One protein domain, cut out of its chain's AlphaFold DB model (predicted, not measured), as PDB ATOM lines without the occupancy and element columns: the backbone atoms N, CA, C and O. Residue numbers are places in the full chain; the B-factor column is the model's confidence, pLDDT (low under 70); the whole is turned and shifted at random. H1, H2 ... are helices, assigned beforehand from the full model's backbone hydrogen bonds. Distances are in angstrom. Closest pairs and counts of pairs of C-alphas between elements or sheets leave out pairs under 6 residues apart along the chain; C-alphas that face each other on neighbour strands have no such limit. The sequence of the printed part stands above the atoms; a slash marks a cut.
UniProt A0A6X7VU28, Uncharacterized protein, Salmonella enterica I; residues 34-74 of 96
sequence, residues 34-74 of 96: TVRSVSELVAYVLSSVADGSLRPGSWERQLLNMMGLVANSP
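This is residues 34 to 74 of the 96 residues of an uncharacterized protein of Salmonella enterica I (UniProt A0A6X7VU28). One long helix, H1, is crossed near its far end by a short helix, H2, set about perpendicular to it. Residues 36 to 42, of which 38 to 42 belong to H1, stand free at the other end, and an unnamed tail runs on after H2. The printed part has 41 residues, with two named helices in the order H1, H2, and no named strand; the class is all helix. The whole is loose, with a radius of gyration of the C-alphas of 11.4 A, and a rod spanning 36 by 16 by 13 A.

H1, residues 38 to 54, begins at C-alpha 38 (30.660, 25.761, 35.448) and is 24.5 A long from first to last C-alpha. H2, residues 59 to 66, is 11.5 A long and ends at C-alpha 66 (50.785, 36.782, 33.110).

H1 touches H2 with residues 48 to 53 alone; the closest C-alphas, of Gly 52 and Arg 61, are 4.2 A apart. Their lines stand about perpendicular, at 86 degrees. In H1 every O i to N i+4 pair is within hydrogen-bond range; in H2, 3 of 4 are.

The two C-alphas farthest apart, of Arg 36 and Pro 74, are 37.3 A apart. The printed part has no cut, and the link from H1 to H2 is tight, with 4 residues. The mean pLDDT of the printed part is 93.9, and no printed residue is under 70.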
ATOM      1  N   THR A  34      27.678  37.574  33.861       83.19
ATOM      2  CA  THR A  34      26.456  36.778  34.044       83.19
ATOM      3  C   THR A  34      26.706  35.294  33.761       83.19
ATOM      4  O   THR A  34      26.144  34.747  32.815       83.19
ATOM      5  N   VAL A  35      27.568  34.648  34.548       89.31
ATOM      6  CA  VAL A  35      27.840  33.200  34.464       89.31
ATOM      7  C   VAL A  35      27.176  32.470  35.630       89.31
ATOM      8  O   VAL A  35      27.337  32.861  36.783       89.31
ATOM      9  N   ARG A  36      26.395  31.430  35.322       86.94
ATOM     10  CA  ARG A  36      25.508  30.732  36.273       86.94
ATOM     11  C   ARG A  36      25.787  29.237  36.401       86.94
ATOM     12  O   ARG A  36      25.113  28.550  37.160       86.94
ATOM     13  N   SER A  37      26.745  28.715  35.643       93.69
ATOM     14  CA  SER A  37      27.166  27.316  35.706       93.69
ATOM     15  C   SER A  37      28.649  27.180  35.387       93.69
ATOM     16  O   SER A  37      29.232  28.061  34.749       93.69
ATOM     17  N   VAL A  38      29.256  26.055  35.778       95.38
ATOM     18  CA  VAL A  38      30.660  25.761  35.448       95.38
ATOM     19  C   VAL A  38      30.878  25.764  33.938       95.38
ATOM     20  O   VAL A  38      31.844  26.346  33.456       95.38
ATOM     21  N   SER A  39      29.948  25.197  33.167       93.12
ATOM     22  CA  SER A  39      30.015  25.191  31.703       93.12
ATOM     23  C   SER A  39      30.037  26.602  31.108       93.12
ATOM     24  O   SER A  39      30.812  26.869  30.192       93.12
ATOM     25  N   GLU A  40      29.213  27.516  31.629       93.38
ATOM     26  CA  GLU A  40      29.212  28.919  31.201       93.38
ATOM     27  C   GLU A  40      30.497  29.641  31.612       93.38
ATOM     28  O   GLU A  40      31.055  30.386  30.809       93.38
ATOM     29  N   LEU A  41      30.995  29.389  32.827       95.25
ATOM     30  CA  LEU A  41      32.253  29.950  33.314       95.25
ATOM     31  C   LEU A  41      33.434  29.507  32.439       95.25
ATOM     32  O   LEU A  41      34.208  30.343  31.980       95.25
ATOM     33  N   VAL A  42      33.541  28.210  32.152       95.19
ATOM     34  CA  VAL A  42      34.585  27.650  31.285       95.19
ATOM     35  C   VAL A  42      34.472  28.224  29.874       95.19
ATOM     36  O   VAL A  42      35.472  28.668  29.314       95.19
ATOM     37  N   ALA A  43      33.265  28.284  29.304       93.12
ATOM     38  CA  ALA A  43      33.057  28.878  27.986       93.12
ATOM     39  C   ALA A  43      33.468  30.360  27.946       93.12
ATOM     40  O   ALA A  43      34.119  30.790  26.990       93.12
ATOM     41  N   TYR A  44      33.130  31.128  28.985       93.62
ATOM     42  CA  TYR A  44      33.511  32.532  29.123       93.62
ATOM     43  C   TYR A  44      35.032  32.697  29.190       93.62
ATOM     44  O   TYR A  44      35.601  33.430  28.385       93.62
ATOM     45  N   VAL A  45      35.705  31.953  30.075       94.69
ATOM     46  CA  VAL A  45      37.166  32.013  30.235       94.69
ATOM     47  C   VAL A  45      37.884  31.625  28.943       94.69
ATOM     48  O   VAL A  45      38.786  32.338  28.507       94.69
ATOM     49  N   LEU A  46      37.473  30.536  28.287       94.44
ATOM     50  CA  LEU A  46      38.072  30.111  27.018       94.44
ATOM     51  C   LEU A  46      37.855  31.143  25.903       94.44
ATOM     52  O   LEU A  46      38.765  31.379  25.105       94.44
ATOM     53  N   SER A  47      36.689  31.796  25.872       93.44
ATOM     54  CA  SER A  47      36.412  32.883  24.924       93.44
ATOM     55  C   SER A  47      37.298  34.098  25.200       93.44
ATOM     56  O   SER A  47      37.882  34.642  24.267       93.44
ATOM     57  N   SER A  48      37.485  34.477  26.469       94.94
ATOM     58  CA  SER A  48      38.414  35.545  26.853       94.94
ATOM     59  C   SER A  48      39.856  35.216  26.466       94.94
ATOM     60  O   SER A  48      40.558  36.067  25.928       94.94
ATOM     61  N   VAL A  49      40.309  33.975  26.668       95.12
ATOM     62  CA  VAL A  49      41.655  33.550  26.246       95.12
ATOM     63  C   VAL A  49      41.825  33.682  24.728       95.12
ATOM     64  O   VAL A  49      42.837  34.221  24.264       95.12
ATOM     65  N   ALA A  50      40.834  33.241  23.947       94.69
ATOM     66  CA  ALA A  50      40.847  33.392  22.494       94.69
ATOM     67  C   ALA A  50      40.864  34.874  22.079       94.69
ATOM     68  O   ALA A  50      41.713  35.275  21.280       94.69
ATOM     69  N   ASP A  51      40.002  35.702  22.671       94.75
ATOM     70  CA  ASP A  51      39.935  37.146  22.428       94.75
ATOM     71  C   ASP A  51      41.263  37.846  22.741       94.75
ATOM     72  O   ASP A  51      41.761  38.624  21.920       94.75
ATOM     73  N   GLY A  52      41.901  37.499  23.861       95.50
ATOM     74  CA  GLY A  52      43.225  37.996  24.225       95.50
ATOM     75  C   GLY A  52      44.280  37.663  23.174       95.50
ATOM     76  O   GLY A  52      45.065  38.538  22.806       95.50
ATOM     77  N   SER A  53      44.269  36.444  22.618       95.12
ATOM     78  CA  SER A  53      45.199  36.023  21.554       95.12
ATOM     79  C   SER A  53      45.071  36.870  20.281       95.12
ATOM     80  O   SER A  53      46.063  37.103  19.589       95.12
ATOM     81  N   LEU A  54      43.877  37.378  19.981       94.44
ATOM     82  CA  LEU A  54      43.589  38.127  18.753       94.44
ATOM     83  C   LEU A  54      43.752  39.635  18.919       94.44
ATOM     84  O   LEU A  54      43.865  40.341  17.921       94.44
ATOM     85  N   ARG A  55      43.715  40.141  20.158       94.69
ATOM     86  CA  ARG A  55      43.653  41.575  20.457       94.69
ATOM     87  C   ARG A  55      44.808  41.978  21.381       94.69
ATOM     88  O   ARG A  55      44.659  41.952  22.599       94.69
ATOM     89  N   PRO A  56      45.969  42.381  20.838       93.56
ATOM     90  CA  PRO A  56      47.147  42.729  21.644       93.56
ATOM     91  C   PRO A  56      46.925  43.864  22.660       93.56
ATOM     92  O   PRO A  56      47.640  43.941  23.650       93.56
ATOM     93  N   GLY A  57      45.945  44.742  22.431       93.06
ATOM     94  CA  GLY A  57      45.614  45.844  23.341       93.06
ATOM     95  C   GLY A  57      44.467  45.566  24.317       93.06
ATOM     96  O   GLY A  57      44.076  46.480  25.037       93.06
ATOM     97  N   SER A  58      43.871  44.368  24.317       95.56
ATOM     98  CA  SER A  58      42.708  44.089  25.166       95.56
ATOM     99  C   SER A  58      43.100  43.767  26.609       95.56
ATOM    100  O   SER A  58      44.256  43.463  26.908       95.56
ATOM    101  N   TRP A  59      42.134  43.814  27.529       94.00
ATOM    102  CA  TRP A  59      42.394  43.422  28.915       94.00
ATOM    103  C   TRP A  59      42.708  41.921  29.013       94.00
ATOM    104  O   TRP A  59      43.585  41.532  29.779       94.00
ATOM    105  N   GLU A  60      42.083  41.082  28.178       95.88
ATOM    106  CA  GLU A  60      42.340  39.641  28.125       95.88
ATOM    107  C   GLU A  60      43.799  39.337  27.760       95.88
ATOM    108  O   GLU A  60      44.369  38.356  28.238       95.88
ATOM    109  N   ARG A  61      44.456  40.198  26.967       96.44
ATOM    110  CA  ARG A  61      45.891  40.056  26.683       96.44
ATOM    111  C   ARG A  61      46.739  40.079  27.955       96.44
ATOM    112  O   ARG A  61      47.753  39.385  28.006       96.44
ATOM    113  N   GLN A  62      46.345  40.834  28.981       95.50
ATOM    114  CA  GLN A  62      47.088  40.879  30.245       95.50
ATOM    115  C   GLN A  62      47.100  39.507  30.925       95.50
ATOM    116  O   GLN A  62      48.149  39.073  31.394       95.50
ATOM    117  N   LEU A  63      45.975  38.784  30.890       94.56
ATOM    118  CA  LEU A  63      45.883  37.412  31.387       94.56
ATOM    119  C   LEU A  63      46.861  36.482  30.648       94.56
ATOM    120  O   LEU A  63      47.603  35.739  31.288       94.56
ATOM    121  N   LEU A  64      46.926  36.559  29.315       96.38
ATOM    122  CA  LEU A  64      47.868  35.751  28.528       96.38
ATOM    123  C   LEU A  64      49.330  36.088  28.847       96.38
ATOM    124  O   LEU A  64      50.146  35.175  28.943       96.38
ATOM    125  N   ASN A  65      49.663  37.370  29.020       95.75
ATOM    126  CA  ASN A  65      51.015  37.791  29.397       95.75
ATOM    127  C   ASN A  65      51.415  37.232  30.767       95.75
ATOM    128  O   ASN A  65      52.504  36.682  30.899       95.75
ATOM    129  N   MET A  66      50.527  37.320  31.766       96.00
ATOM    130  CA  MET A  66      50.785  36.782  33.110       96.00
ATOM    131  C   MET A  66      50.989  35.265  33.103       96.00
ATOM    132  O   MET A  66      51.812  34.756  33.856       96.00
ATOM    133  N   MET A  67      50.274  34.546  32.235       95.69
ATOM    134  CA  MET A  67      50.407  33.093  32.086       95.69
ATOM    135  C   MET A  67      51.539  32.668  31.135       95.69
ATOM    136  O   MET A  67      51.747  31.473  30.938       95.69
ATOM    137  N   GLY A  68      52.256  33.607  30.507       96.25
ATOM    138  CA  GLY A  68      53.302  33.292  29.526       96.25
ATOM    139  C   GLY A  68      52.781  32.674  28.219       96.25
ATOM    140  O   GLY A  68      53.525  32.000  27.514       96.25
ATOM    141  N   LEU A  69      51.509  32.899  27.869       95.69
ATOM    142  CA  LEU A  69      50.842  32.314  26.693       95.69
ATOM    143  C   LEU A  69      50.949  33.179  25.427       95.69
ATOM    144  O   LEU A  69      50.218  32.981  24.455       95.69
ATOM    145  N   VAL A  70      51.853  34.156  25.421       95.44
ATOM    146  CA  VAL A  70      52.121  34.996  24.253       95.44
ATOM    147  C   VAL A  70      53.407  34.532  23.586       95.44
ATOM    148  O   VAL A  70      54.500  34.773  24.084       95.44
ATOM    149  N   ALA A  71      53.270  33.870  22.437       94.25
ATOM    150  CA  ALA A  71      54.410  33.525  21.591       94.25
ATOM    151  C   ALA A  71      55.210  34.776  21.178       94.25
ATOM    152  O   ALA A  71      54.622  35.804  20.834       94.25
ATOM    153  N   ASN A  72      56.541  34.661  21.170       93.25
ATOM    154  CA  ASN A  72      57.461  35.690  20.685       93.25
ATOM    155  C   ASN A  72      57.482  35.701  19.146       93.25
ATOM    156  O   ASN A  72      58.410  35.190  18.520       93.25
ATOM    157  N   SER A  73      56.404  36.198  18.542       90.62
ATOM    158  CA  SER A  73      56.177  36.153  17.097       90.62
ATOM    159  C   SER A  73      55.372  37.371  16.625       90.62
ATOM    160  O   SER A  73      54.420  37.747  17.320       90.62
ATOM    161  N   PRO A  74      55.664  37.949  15.443       88.94
ATOM    162  CA  PRO A  74      54.922  39.092  14.900       88.94
ATOM    163  C   PRO A  74      53.398  38.897  14.862       88.94
ATOM    164  O   PRO A  74      52.643  39.834  15.111       88.94
TER     165      PRO A  74